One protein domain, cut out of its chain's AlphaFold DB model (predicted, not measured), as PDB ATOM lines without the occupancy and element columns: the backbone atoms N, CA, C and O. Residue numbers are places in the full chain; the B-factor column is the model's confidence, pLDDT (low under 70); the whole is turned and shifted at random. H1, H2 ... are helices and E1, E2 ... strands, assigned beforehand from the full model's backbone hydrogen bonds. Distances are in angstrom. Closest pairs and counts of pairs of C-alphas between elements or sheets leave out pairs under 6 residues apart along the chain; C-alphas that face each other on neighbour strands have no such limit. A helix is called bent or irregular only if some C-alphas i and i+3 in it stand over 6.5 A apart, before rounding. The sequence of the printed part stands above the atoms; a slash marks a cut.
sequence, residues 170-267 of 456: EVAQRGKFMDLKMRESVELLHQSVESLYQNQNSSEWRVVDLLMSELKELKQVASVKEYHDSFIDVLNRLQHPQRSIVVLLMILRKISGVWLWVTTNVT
ATOM      1  N   GLU A 170     -22.196  25.675  38.447       79.31
ATOM      2  CA  GLU A 170     -22.436  24.501  37.590       79.31
ATOM      3  C   GLU A 170     -21.535  24.502  36.353       79.31
ATOM      4  O   GLU A 170     -21.018  23.456  35.960       79.31
ATOM      5  N   VAL A 171     -21.275  25.678  35.768       77.00
ATOM      6  CA  VAL A 171     -20.283  25.824  34.687       77.00
ATOM      7  C   VAL A 171     -18.903  25.378  35.180       77.00
ATOM      8  O   VAL A 171     -18.229  24.596  34.506       77.00
ATOM      9  N   ALA A 172     -18.504  25.810  36.381       81.12
ATOM     10  CA  ALA A 172     -17.239  25.410  36.991       81.12
ATOM     11  C   ALA A 172     -17.191  23.905  37.315       81.12
ATOM     12  O   ALA A 172     -16.175  23.255  37.064       81.12
ATOM     13  N   GLN A 173     -18.280  23.323  37.827       80.88
ATOM     14  CA  GLN A 173     -18.373  21.880  38.081       80.88
ATOM     15  C   GLN A 173     -18.281  21.064  36.789       80.88
ATOM     16  O   GLN A 173     -17.569  20.061  36.741       80.88
ATOM     17  N   ARG A 174     -18.940  21.513  35.717       75.00
ATOM     18  CA  ARG A 174     -18.870  20.865  34.404       75.00
ATOM     19  C   ARG A 174     -17.471  20.955  33.796       75.00
ATOM     20  O   ARG A 174     -17.023  19.978  33.206       75.00
ATOM     21  N   GLY A 175     -16.776  22.080  33.981       82.19
ATOM     22  CA  GLY A 175     -15.358  22.218  33.636       82.19
ATOM     23  C   GLY A 175     -14.504  21.171  34.354       82.19
ATOM     24  O   GLY A 175     -13.869  20.351  33.700       82.19
ATOM     25  N   LYS A 176     -14.612  21.096  35.688       83.62
ATOM     26  CA  LYS A 176     -13.895  20.094  36.502       83.62
ATOM     27  C   LYS A 176     -14.197  18.650  36.084       83.62
ATOM     28  O   LYS A 176     -13.304  17.809  36.094       83.62
ATOM     29  N   PHE A 177     -15.442  18.351  35.717       84.69
ATOM     30  CA  PHE A 177     -15.823  17.026  35.226       84.69
ATOM     31  C   PHE A 177     -15.166  16.691  33.879       84.69
ATOM     32  O   PHE A 177     -14.677  15.576  33.698       84.69
ATOM     33  N   MET A 178     -15.137  17.642  32.940       75.25
ATOM     34  CA  MET A 178     -14.466  17.449  31.650       75.25
ATOM     35  C   MET A 178     -12.955  17.274  31.831       75.25
ATOM     36  O   MET A 178     -12.384  16.376  31.214       75.25
ATOM     37  N   ASP A 179     -12.332  18.041  32.727       81.31
ATOM     38  CA  ASP A 179     -10.910  17.899  33.068       81.31
ATOM     39  C   ASP A 179     -10.606  16.503  33.631       81.31
ATOM     40  O   ASP A 179      -9.633  15.860  33.230       81.31
ATOM     41  N   LEU A 180     -11.471  15.991  34.516       86.56
ATOM     42  CA  LEU A 180     -11.350  14.639  35.065       86.56
ATOM     43  C   LEU A 180     -11.471  13.572  33.967       86.56
ATOM     44  O   LEU A 180     -10.657  12.653  33.913       86.56
ATOM     45  N   LYS A 181     -12.444  13.707  33.059       80.25
ATOM     46  CA  LYS A 181     -12.648  12.756  31.952       80.25
ATOM     47  C   LYS A 181     -11.505  12.763  30.942       80.25
ATOM     48  O   LYS A 181     -11.143  11.704  30.429       80.25
ATOM     49  N   MET A 182     -10.924  13.931  30.676       75.56
ATOM     50  CA  MET A 182      -9.718  14.037  29.859       75.56
ATOM     51  C   MET A 182      -8.554  13.312  30.535       75.56
ATOM     52  O   MET A 182      -7.911  12.485  29.895       75.56
ATOM     53  N   ARG A 183      -8.344  13.521  31.841       83.44
ATOM     54  CA  ARG A 183      -7.291  12.832  32.603       83.44
ATOM     55  C   ARG A 183      -7.452  11.309  32.591       83.44
ATOM     56  O   ARG A 183      -6.486  10.614  32.294       83.44
ATOM     57  N   GLU A 184      -8.660  10.797  32.834       84.38
ATOM     58  CA  GLU A 184      -8.960   9.356  32.741       84.38
ATOM     59  C   GLU A 184      -8.659   8.796  31.340       84.38
ATOM     60  O   GLU A 184      -8.102   7.710  31.205       84.38
ATOM     61  N   SER A 185      -8.991   9.544  30.282       76.75
ATOM     62  CA  SER A 185      -8.745   9.111  28.900       76.75
ATOM     63  C   SER A 185      -7.250   9.007  28.586       76.75
ATOM     64  O   SER A 185      -6.827   8.074  27.904       76.75
ATOM     65  N   VAL A 186      -6.440   9.927  29.115       79.38
ATOM     66  CA  VAL A 186      -4.977   9.898  28.977       79.38
ATOM     67  C   VAL A 186      -4.374   8.721  29.736       79.38
ATOM     68  O   VAL A 186      -3.471   8.063  29.224       79.38
ATOM     69  N   GLU A 187      -4.885   8.409  30.927       82.94
ATOM     70  CA  GLU A 187      -4.425   7.247  31.694       82.94
ATOM     71  C   GLU A 187      -4.751   5.926  30.995       82.94
ATOM     72  O   GLU A 187      -3.895   5.044  30.945       82.94
ATOM     73  N   LEU A 188      -5.931   5.808  30.382       80.50
ATOM     74  CA  LEU A 188      -6.282   4.638  29.572       80.50
ATOM     75  C   LEU A 188      -5.397   4.507  28.328       80.50
ATOM     76  O   LEU A 188      -4.977   3.399  27.995       80.50
ATOM     77  N   LEU A 189      -5.081   5.620  27.655       79.69
ATOM     78  CA  LEU A 189      -4.147   5.614  26.528       79.69
ATOM     79  C   LEU A 189      -2.753   5.157  26.980       79.69
ATOM     80  O   LEU A 189      -2.171   4.276  26.354       79.69
ATOM     81  N   HIS A 190      -2.255   5.692  28.099       81.31
ATOM     82  CA  HIS A 190      -0.975   5.288  28.681       81.31
ATOM     83  C   HIS A 190      -0.949   3.789  28.996       81.31
ATOM     84  O   HIS A 190      -0.034   3.097  28.563       81.31
ATOM     85  N   GLN A 191      -1.973   3.266  29.680       81.94
ATOM     86  CA  GLN A 191      -2.087   1.835  29.987       81.94
ATOM     87  C   GLN A 191      -2.145   0.973  28.722       81.94
ATOM     88  O   GLN A 191      -1.504  -0.074  28.656       81.94
ATOM     89  N   SER A 192      -2.886   1.412  27.700       79.12
ATOM     90  CA  SER A 192      -2.969   0.692  26.430       79.12
ATOM     91  C   SER A 192      -1.608   0.637  25.740       79.12
ATOM     92  O   SER A 192      -1.208  -0.434  25.290       79.12
ATOM     93  N   VAL A 193      -0.877   1.750  25.674       76.56
ATOM     94  CA  VAL A 193       0.449   1.778  25.041       76.56
ATOM     95  C   VAL A 193       1.464   0.978  25.859       76.56
ATOM     96  O   VAL A 193       2.246   0.225  25.288       76.56
ATOM     97  N   GLU A 194       1.407   1.049  27.187       80.25
ATOM     98  CA  GLU A 194       2.267   0.264  28.077       80.25
ATOM     99  C   GLU A 194       2.006  -1.245  27.946       80.25
ATOM    100  O   GLU A 194       2.945  -2.038  27.906       80.25
ATOM    101  N   SER A 195       0.748  -1.658  27.760       75.94
ATOM    102  CA  SER A 195       0.419  -3.059  27.468       75.94
ATOM    103  C   SER A 195       0.956  -3.527  26.110       75.94
ATOM    104  O   SER A 195       1.350  -4.684  25.971       75.94
ATOM    105  N   LEU A 196       1.013  -2.641  25.110       73.31
ATOM    106  CA  LEU A 196       1.628  -2.946  23.816       73.31
ATOM    107  C   LEU A 196       3.152  -3.057  23.957       73.31
ATOM    108  O   LEU A 196       3.741  -3.975  23.391       73.31
ATOM    109  N   TYR A 197       3.759  -2.182  24.762       73.06
ATOM    110  CA  TYR A 197       5.194  -2.175  25.052       73.06
ATOM    111  C   TYR A 197       5.675  -3.482  25.697       73.06
ATOM    112  O   TYR A 197       6.688  -4.038  25.286       73.06
ATOM    113  N   GLN A 198       4.924  -4.027  26.659       74.19
ATOM    114  CA  GLN A 198       5.304  -5.269  27.350       74.19
ATOM    115  C   GLN A 198       5.272  -6.521  26.456       74.19
ATOM    116  O   GLN A 198       5.804  -7.560  26.840       74.19
ATOM    117  N   ASN A 199       4.661  -6.451  25.270       70.31
ATOM    118  CA  ASN A 199       4.375  -7.634  24.461       70.31
ATOM    119  C   ASN A 199       5.374  -7.913  23.320       70.31
ATOM    120  O   ASN A 199       5.213  -8.945  22.667       70.31
ATOM    121  N   GLN A 200       6.389  -7.075  23.034       65.50
ATOM    122  CA  GLN A 200       7.266  -7.312  21.865       65.50
ATOM    123  C   GLN A 200       8.734  -6.850  21.989       65.50
ATOM    124  O   GLN A 200       9.035  -5.742  22.411       65.50
ATOM    125  N   ASN A 201       9.648  -7.681  21.465       53.31
ATOM    126  CA  ASN A 201      11.083  -7.415  21.294       53.31
ATOM    127  C   ASN A 201      11.375  -6.900  19.866       53.31
ATOM    128  O   ASN A 201      11.486  -7.704  18.943       53.31
ATOM    129  N   SER A 202      11.510  -5.587  19.647       65.62
ATOM    130  CA  SER A 202      11.907  -5.043  18.330       65.62
ATOM    131  C   SER A 202      12.640  -3.695  18.425       65.62
ATOM    132  O   SER A 202      12.394  -2.875  19.301       65.62
ATOM    133  N   SER A 203      13.548  -3.415  17.492       60.25
ATOM    134  CA  SER A 203      14.253  -2.127  17.379       60.25
ATOM    135  C   SER A 203      13.362  -0.948  16.952       60.25
ATOM    136  O   SER A 203      13.822   0.196  16.950       60.25
ATOM    137  N   GLU A 204      12.102  -1.201  16.591       65.38
ATOM    138  CA  GLU A 204      11.127  -0.170  16.202       65.38
ATOM    139  C   GLU A 204      10.533   0.593  17.402       65.38
ATOM    140  O   GLU A 204       9.978   1.680  17.230       65.38
ATOM    141  N   TRP A 205      10.746   0.107  18.631       74.25
ATOM    142  CA  TRP A 205      10.197   0.708  19.852       74.25
ATOM    143  C   TRP A 205      10.833   2.040  20.256       74.25
ATOM    144  O   TRP A 205      10.224   2.768  21.022       74.25
ATOM    145  N   ARG A 206      11.962   2.462  19.665       77.38
ATOM    146  CA  ARG A 206      12.558   3.782  19.974       77.38
ATOM    147  C   ARG A 206      11.607   4.954  19.706       77.38
ATOM    148  O   ARG A 206      11.685   5.971  20.386       77.38
ATOM    149  N   VAL A 207      10.727   4.825  18.709       76.81
ATOM    150  CA  VAL A 207       9.702   5.844  18.419       76.81
ATOM    151  C   VAL A 207       8.609   5.827  19.487       76.81
ATOM    152  O   VAL A 207       8.104   6.881  19.861       76.81
ATOM    153  N   VAL A 208       8.278   4.646  20.010       79.50
ATOM    154  CA  VAL A 208       7.302   4.493  21.091       79.50
ATOM    155  C   VAL A 208       7.883   4.947  22.429       79.50
ATOM    156  O   VAL A 208       7.182   5.626  23.163       79.50
ATOM    157  N   ASP A 209       9.157   4.684  22.719       83.38
ATOM    158  CA  ASP A 209       9.853   5.206  23.903       83.38
ATOM    159  C   ASP A 209       9.852   6.736  23.914       83.38
ATOM    160  O   ASP A 209       9.559   7.359  24.935       83.38
ATOM    161  N   LEU A 210      10.122   7.345  22.752       84.75
ATOM    162  CA  LEU A 210      10.064   8.795  22.586       84.75
ATOM    163  C   LEU A 210       8.633   9.314  22.794       84.75
ATOM    164  O   LEU A 210       8.430  10.239  23.577       84.75
ATOM    165  N   LEU A 211       7.637   8.684  22.159       85.00
ATOM    166  CA  LEU A 211       6.219   9.025  22.332       85.00
ATOM    167  C   LEU A 211       5.793   8.903  23.804       85.00
ATOM    168  O   LEU A 211       5.090   9.771  24.312       85.00
ATOM    169  N   MET A 212       6.214   7.848  24.498       83.75
ATOM    170  CA  MET A 212       5.847   7.592  25.889       83.75
ATOM    171  C   MET A 212       6.512   8.568  26.852       83.75
ATOM    172  O   MET A 212       5.857   9.027  27.789       83.75
ATOM    173  N   SER A 213       7.771   8.937  26.612       88.00
ATOM    174  CA  SER A 213       8.442   9.987  27.382       88.00
ATOM    175  C   SER A 213       7.706  11.324  27.247       88.00
ATOM    176  O   SER A 213       7.403  11.967  28.249       88.00
ATOM    177  N   GLU A 214       7.334  11.696  26.024       89.12
ATOM    178  CA  GLU A 214       6.606  12.935  25.720       89.12
ATOM    179  C   GLU A 214       5.178  12.930  26.305       89.12
ATOM    180  O   GLU A 214       4.739  13.897  26.929       89.12
ATOM    181  N   LEU A 215       4.448  11.812  26.204       83.75
ATOM    182  CA  LEU A 215       3.125  11.650  26.825       83.75
ATOM    183  C   LEU A 215       3.180  11.712  28.360       83.75
ATOM    184  O   LEU A 215       2.234  12.183  28.997       83.75
ATOM    185  N   LYS A 216       4.281  11.260  28.967       88.19
ATOM    186  CA  LYS A 216       4.492  11.341  30.416       88.19
ATOM    187  C   LYS A 216       4.716  12.780  30.878       88.19
ATOM    188  O   LYS A 216       4.211  13.149  31.940       88.19
ATOM    189  N   GLU A 217       5.412  13.593  30.089       89.25
ATOM    190  CA  GLU A 217       5.543  15.033  30.345       89.25
ATOM    191  C   GLU A 217       4.195  15.750  30.190       89.25
ATOM    192  O   GLU A 217       3.820  16.550  31.048       89.25
ATOM    193  N   LEU A 218       3.389  15.364  29.193       85.38
ATOM    194  CA  LEU A 218       2.036  15.902  29.000       85.38
ATOM    195  C   LEU A 218       1.105  15.666  30.199       85.38
ATOM    196  O   LEU A 218       0.221  16.482  30.459       85.38
ATOM    197  N   LYS A 219       1.307  14.593  30.976       81.62
ATOM    198  CA  LYS A 219       0.525  14.328  32.199       81.62
ATOM    199  C   LYS A 219       0.724  15.402  33.279       81.62
ATOM    200  O   LYS A 219      -0.136  15.549  34.147       81.62
ATOM    201  N   GLN A 220       1.832  16.143  33.242       88.06
ATOM    202  CA  GLN A 220       2.158  17.168  34.240       88.06
ATOM    203  C   GLN A 220       1.553  18.541  33.919       88.06
ATOM    204  O   GLN A 220       1.635  19.454  34.738       88.06
ATOM    205  N   VAL A 221       0.925  18.697  32.752       90.69
ATOM    206  CA  VAL A 221       0.386  19.981  32.306       90.69
ATOM    207  C   VAL A 221      -0.860  20.369  33.111       90.69
ATOM    208  O   VAL A 221      -1.803  19.590  33.257       90.69
ATOM    209  N   ALA A 222      -0.874  21.600  33.632       82.88
ATOM    210  CA  ALA A 222      -1.889  22.068  34.578       82.88
ATOM    211  C   ALA A 222      -3.212  22.500  33.921       82.88
ATOM    212  O   ALA A 222      -4.228  22.605  34.610       82.88
ATOM    213  N   SER A 223      -3.224  22.761  32.608       88.00
ATOM    214  CA  SER A 223      -4.409  23.251  31.898       88.00
ATOM    215  C   SER A 223      -4.735  22.444  30.638       88.00
ATOM    216  O   SER A 223      -3.853  22.005  29.907       88.00
ATOM    217  N   VAL A 224      -6.029  22.292  30.339       75.31
ATOM    218  CA  VAL A 224      -6.506  21.549  29.154       75.31
ATOM    219  C   VAL A 224      -6.022  22.166  27.844       75.31
ATOM    220  O   VAL A 224      -5.714  21.444  26.898       75.31
ATOM    221  N   LYS A 225      -5.952  23.501  27.775       82.06
ATOM    222  CA  LYS A 225      -5.487  24.200  26.574       82.06
ATOM    223  C   LYS A 225      -4.012  23.904  26.310       82.06
ATOM    224  O   LYS A 225      -3.660  23.518  25.205       82.06
ATOM    225  N   GLU A 226      -3.180  24.035  27.336       86.00
ATOM    226  CA  GLU A 226      -1.748  23.755  27.249       86.00
ATOM    227  C   GLU A 226      -1.484  22.273  26.962       86.00
ATOM    228  O   GLU A 226      -0.602  21.961  26.169       86.00
ATOM    229  N   TYR A 227      -2.299  21.364  27.515       86.81
ATOM    230  CA  TYR A 227      -2.241  19.940  27.186       86.81
ATOM    231  C   TYR A 227      -2.505  19.709  25.696       86.81
ATOM    232  O   TYR A 227      -1.741  19.012  25.036       86.81
ATOM    233  N   HIS A 228      -3.574  20.303  25.157       82.12
ATOM    234  CA  HIS A 228      -3.921  20.166  23.746       82.12
ATOM    235  C   HIS A 228      -2.823  20.734  22.840       82.12
ATOM    236  O   HIS A 228      -2.388  20.060  21.910       82.12
ATOM    237  N   ASP A 229      -2.354  21.950  23.122       86.00
ATOM    238  CA  ASP A 229      -1.317  22.609  22.328       86.00
ATOM    239  C   ASP A 229      -0.003  21.807  22.359       86.00
ATOM    240  O   ASP A 229       0.613  21.582  21.318       86.00
ATOM    241  N   SER A 230       0.367  21.275  23.528       89.94
ATOM    242  CA  SER A 230       1.564  20.444  23.697       89.94
ATOM    243  C   SER A 230       1.412  19.065  23.046       89.94
ATOM    244  O   SER A 230       2.354  18.560  22.449       89.94
ATOM    245  N   PHE A 231       0.223  18.457  23.087       85.44
ATOM    246  CA  PHE A 231      -0.054  17.195  22.395       85.44
ATOM    247  C   PHE A 231       0.061  17.348  20.874       85.44
ATOM    248  O   PHE A 231       0.669  16.509  20.209       85.44
ATOM    249  N   ILE A 232      -0.470  18.441  20.319       83.94
ATOM    250  CA  ILE A 232      -0.303  18.769  18.900       83.94
ATOM    251  C   ILE A 232       1.176  18.991  18.564       83.94
ATOM    252  O   ILE A 232       1.634  18.520  17.524       83.94
ATOM    253  N   ASP A 233       1.936  19.651  19.439       87.31
ATOM    254  CA  ASP A 233       3.375  19.838  19.243       87.31
ATOM    255  C   ASP A 233       4.140  18.505  19.235       87.31
ATOM    256  O   ASP A 233       4.923  18.258  18.319       87.31
ATOM    257  N   VAL A 234       3.837  17.584  20.159       85.38
ATOM    258  CA  VAL A 234       4.401  16.221  20.173       85.38
ATOM    259  C   VAL A 234       4.096  15.484  18.867       85.38
ATOM    260  O   VAL A 234       4.997  14.903  18.260       85.38
ATOM    261  N   LEU A 235       2.854  15.552  18.373       82.12
ATOM    262  CA  LEU A 235       2.488  14.950  17.085       82.12
ATOM    263  C   LEU A 235       3.255  15.571  15.908       82.12
ATOM    264  O   LEU A 235       3.670  14.848  15.000       82.12
ATOM    265  N   ASN A 236       3.474  16.886  15.926       82.00
ATOM    266  CA  ASN A 236       4.239  17.583  14.893       82.00
ATOM    267  C   ASN A 236       5.737  17.240  14.955       82.00
ATOM    268  O   ASN A 236       6.351  17.042  13.909       82.00
ATOM    269  N   ARG A 237       6.327  17.100  16.150       80.62
ATOM    270  CA  ARG A 237       7.727  16.662  16.325       80.62
ATOM    271  C   ARG A 237       7.947  15.232  15.839       80.62
ATOM    272  O   ARG A 237       9.004  14.916  15.293       80.62
ATOM    273  N   LEU A 238       6.935  14.381  15.988       74.00
ATOM    274  CA  LEU A 238       6.964  13.012  15.487       74.00
ATOM    275  C   LEU A 238       6.844  12.927  13.962       74.00
ATOM    276  O   LEU A 238       7.242  11.906  13.407       74.00
ATOM    277  N   GLN A 239       6.384  13.977  13.265       69.12
ATOM    278  CA  GLN A 239       6.428  14.064  11.800       69.12
ATOM    279  C   GLN A 239       7.862  14.306  11.295       69.12
ATOM    280  O   GLN A 239       8.212  15.373  10.793       69.12
ATOM    281  N   HIS A 240       8.722  13.293  11.388       52.78
ATOM    282  CA  HIS A 240      10.071  13.356  10.832       52.78
ATOM    283  C   HIS A 240      10.053  13.120   9.300       52.78
ATOM    284  O   HIS A 240       9.489  12.125   8.840       52.78
ATOM    285  N   PRO A 241      10.722  13.950   8.472       49.47
ATOM    286  CA  PRO A 241      10.553  13.942   7.008       49.47
ATOM    287  C   PRO A 241      11.180  12.766   6.230       49.47
ATOM    288  O   PRO A 241      11.201  12.811   5.003       49.47
ATOM    289  N   GLN A 242      11.715  11.720   6.875       42.25
ATOM    290  CA  GLN A 242      12.493  10.687   6.161       42.25
ATOM    291  C   GLN A 242      12.080   9.230   6.358       42.25
ATOM    292  O   GLN A 242      12.678   8.355   5.731       42.25
ATOM    293  N   ARG A 243      11.053   8.923   7.146       44.00
ATOM    294  CA  ARG A 243      10.534   7.552   7.229       44.00
ATOM    295  C   ARG A 243       9.022   7.600   7.204       44.00
ATOM    296  O   ARG A 243       8.423   8.484   7.803       44.00
ATOM    297  N   SER A 244       8.424   6.684   6.452       44.22
ATOM    298  CA  SER A 244       6.992   6.408   6.464       44.22
ATOM    299  C   SER A 244       6.580   6.070   7.893       44.22
ATOM    300  O   SER A 244       6.701   4.932   8.333       44.22
ATOM    301  N   ILE A 245       6.169   7.090   8.641       46.28
ATOM    302  CA  ILE A 245       5.576   6.926   9.958       46.28
ATOM    303  C   ILE A 245       4.201   6.328   9.708       46.28
ATOM    304  O   ILE A 245       3.367   6.936   9.035       46.28
ATOM    305  N   VAL A 246       3.983   5.122  10.223       46.91
ATOM    306  CA  VAL A 246       2.634   4.592  10.391       46.91
ATOM    307  C   VAL A 246       1.996   5.460  11.466       46.91
ATOM    308  O   VAL A 246       2.222   5.269  12.657       46.91
ATOM    309  N   VAL A 247       1.262   6.487  11.041       45.88
ATOM    310  CA  VAL A 247       0.449   7.264  11.971       45.88
ATOM    311  C   VAL A 247      -0.745   6.385  12.304       45.88
ATOM    312  O   VAL A 247      -1.620   6.170  11.462       45.88
ATOM    313  N   LEU A 248      -0.746   5.840  13.519       44.53
ATOM    314  CA  LEU A 248      -1.892   5.134  14.067       44.53
ATOM    315  C   LEU A 248      -2.960   6.185  14.383       44.53
ATOM    316  O   LEU A 248      -2.962   6.804  15.447       44.53
ATOM    317  N   LEU A 249      -3.845   6.452  13.425       43.38
ATOM    318  CA  LEU A 249      -4.936   7.387  13.648       43.38
ATOM    319  C   LEU A 249      -6.022   6.652  14.436       43.38
ATOM    320  O   LEU A 249      -6.738   5.816  13.881       43.38
ATOM    321  N   MET A 250      -6.110   6.936  15.737       48.53
ATOM    322  CA  MET A 250      -7.184   6.448  16.602       48.53
ATOM    323  C   MET A 250      -8.386   7.380  16.477       48.53
ATOM    324  O   MET A 250      -8.425   8.456  17.070       48.53
ATOM    325  N   ILE A 251      -9.378   6.968  15.690       55.19
ATOM    326  CA  ILE A 251     -10.641   7.692  15.568       55.19
ATOM    327  C   ILE A 251     -11.664   7.020  16.478       55.19
ATOM    328  O   ILE A 251     -12.013   5.853  16.292       55.19
ATOM    329  N   LEU A 252     -12.198   7.772  17.436       47.72
ATOM    330  CA  LEU A 252     -13.347   7.335  18.214       47.72
ATOM    331  C   LEU A 252     -14.606   7.427  17.336       47.72
ATOM    332  O   LEU A 252     -15.108   8.519  17.060       47.72
ATOM    333  N   ARG A 253     -15.133   6.286  16.882       49.91
ATOM    334  CA  ARG A 253     -16.383   6.208  16.112       49.91
ATOM    335  C   ARG A 253     -17.481   5.560  16.934       49.91
ATOM    336  O   ARG A 253     -17.291   4.534  17.575       49.91
ATOM    337  N   LYS A 254     -18.676   6.142  16.879       53.78
ATOM    338  CA  LYS A 254     -19.866   5.548  17.483       53.78
ATOM    339  C   LYS A 254     -20.590   4.703  16.441       53.78
ATOM    340  O   LYS A 254     -21.196   5.258  15.529       53.78
ATOM    341  N   ILE A 255     -20.542   3.382  16.586       61.75
ATOM    342  CA  ILE A 255     -21.215   2.430  15.691       61.75
ATOM    343  C   ILE A 255     -22.284   1.705  16.509       61.75
ATOM    344  O   ILE A 255     -21.997   1.136  17.559       61.75
ATOM    345  N   SER A 256     -23.546   1.793  16.078       65.81
ATOM    346  CA  SER A 256     -24.691   1.121  16.724       65.81
ATOM    347  C   SER A 256     -24.840   1.382  18.232       65.81
ATOM    348  O   SER A 256     -25.314   0.541  18.989       65.81
ATOM    349  N   GLY A 257     -24.449   2.575  18.692       59.12
ATOM    350  CA  GLY A 257     -24.561   2.966  20.101       59.12
ATOM    351  C   GLY A 257     -23.375   2.573  20.986       59.12
ATOM    352  O   GLY A 257     -23.356   2.984  22.146       59.12
ATOM    353  N   VAL A 258     -22.378   1.873  20.444       47.88
ATOM    354  CA  VAL A 258     -21.115   1.555  21.118       47.88
ATOM    355  C   VAL A 258     -20.033   2.502  20.607       47.88
ATOM    356  O   VAL A 258     -19.934   2.763  19.407       47.88
ATOM    357  N   TRP A 259     -19.250   3.064  21.525       66.50
ATOM    358  CA  TRP A 259     -18.058   3.827  21.171       66.50
ATOM    359  C   TRP A 259     -16.931   2.842  20.891       66.50
ATOM    360  O   TRP A 259     -16.528   2.100  21.782       66.50
ATOM    361  N   LEU A 260     -16.467   2.818  19.647       48.22
ATOM    362  CA  LEU A 260     -15.388   1.964  19.187       48.22
ATOM    363  C   LEU A 260     -14.196   2.838  18.810       48.22
ATOM    364  O   LEU A 260     -14.331   3.820  18.076       48.22
ATOM    365  N   TRP A 261     -13.022   2.464  19.296       57.62
ATOM    366  CA  TRP A 261     -11.771   3.008  18.795       57.62
ATOM    367  C   TRP A 261     -11.429   2.291  17.496       57.62
ATOM    368  O   TRP A 261     -11.199   1.084  17.492       57.62
ATOM    369  N   VAL A 262     -11.438   3.028  16.391       52.25
ATOM    370  CA  VAL A 262     -10.998   2.519  15.094       52.25
ATOM    371  C   VAL A 262      -9.579   3.011  14.877       52.25
ATOM    372  O   VAL A 262      -9.348   4.215  14.765       52.25
ATOM    373  N   THR A 263      -8.632   2.083  14.840       44.41
ATOM    374  CA  THR A 263      -7.258   2.348  14.424       44.41
ATOM    375  C   THR A 263      -7.177   2.182  12.914       44.41
ATOM    376  O   THR A 263      -7.521   1.135  12.368       44.41
ATOM    377  N   THR A 264      -6.748   3.227  12.212       39.72
ATOM    378  CA  THR A 264      -6.423   3.119  10.783       39.72
ATOM    379  C   THR A 264      -4.938   3.365  10.595       39.72
ATOM    380  O   THR A 264      -4.412   4.371  11.072       39.72
ATOM    381  N   ASN A 265      -4.267   2.433   9.918       34.84
ATOM    382  CA  ASN A 265      -2.873   2.584   9.530       34.84
ATOM    383  C   ASN A 265      -2.824   3.411   8.252       34.84
ATOM    384  O   ASN A 265      -3.201   2.931   7.184       34.84
ATOM    385  N   VAL A 266      -2.364   4.654   8.356       38.47
ATOM    386  CA  VAL A 266      -2.110   5.474   7.173       38.47
ATOM    387  C   VAL A 266      -0.652   5.279   6.777       38.47
ATOM    388  O   VAL A 266       0.251   5.851   7.385       38.47
ATOM    389  N   THR A 267      -0.410   4.458   5.759       37.25
ATOM    390  CA  THR A 267       0.904   4.345   5.118       37.25
ATOM    391  C   THR A 267       0.968   5.311   3.937       37.25
ATOM    392  O   THR A 267       0.171   5.243   3.004       37.25
TER     393      THR A 267
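AT A GLANCE: This is residues 170 to 267 of the 456 residues of an uncharacterized protein of Tanacetum cinerariifolium (UniProt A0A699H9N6). Three helices run back and forth in a loose triangle, H2 folding back beside the last part of the long H1 and H3 folding back again beside H2. A two-stranded hairpin of E1 and E2 follows, off to one side of the helices. The printed part has 98 residues, with H1, H2, H3, E1 and E2 in that order, and is mixed, helices and strands; the two-stranded sheet, in the order E1 - E2, is antiparallel. It is only just loose, close to compact, with a radius of gyration of the C-alphas of 15.5 A and spans of 49 by 35 by 27 A.

HOW THE PARTS SIT: H1, residues 170 to 197, touches H2, residues 203 to 218, with residues 190 to 197 alone; the closest C-alphas, of His 190 and Met 212, are 7.7 A apart. This helical hairpin has a shallow tilt of 20 degrees, opposite ways. H2, with residues 211 to 218 alone, touches H3, residues 224 to 238, in a second helical hairpin at a shallow tilt of 21 degrees, opposite ways; the closest C-alphas, of Leu 218 and Tyr 227, are 6.2 A apart. H1 and H3 are close but not clearly touching, the closest C-alphas, of Asp 179 and Val 224, being 6.9 A apart. Every O i to N i+4 pair is within hydrogen-bond range in H1 and H3, and 10 of 12 in H2. E1, residues 247 to 255, and E2, residues 258 to 266, are an antiparallel hairpin at 153 degrees; N 251 and O 262 are 2.9 A apart. Both strands are apart from H1 and H2.

IN THESE COORDINATES: H1 measures 40.4 A from C-alpha 170 at (-22.436, 24.501, 37.590), H2 24.7 A, H3 21.0 A, E1 22.5 A and E2 23.9 A, to C-alpha 266 at (-2.110, 5.474, 7.173). H2 is irregular, but only just: C-alphas 203 and 206 are 6.7 A apart.

THE WHOLE: The two C-alphas farthest apart, of Glu 170 and Ser 203, are 49.6 A apart. Residues 198 to 204 stand free. The printed part has no cut and no long link. Its mean pLDDT is 71.1, and residues 200 to 204 and 239 to 267 are under 70.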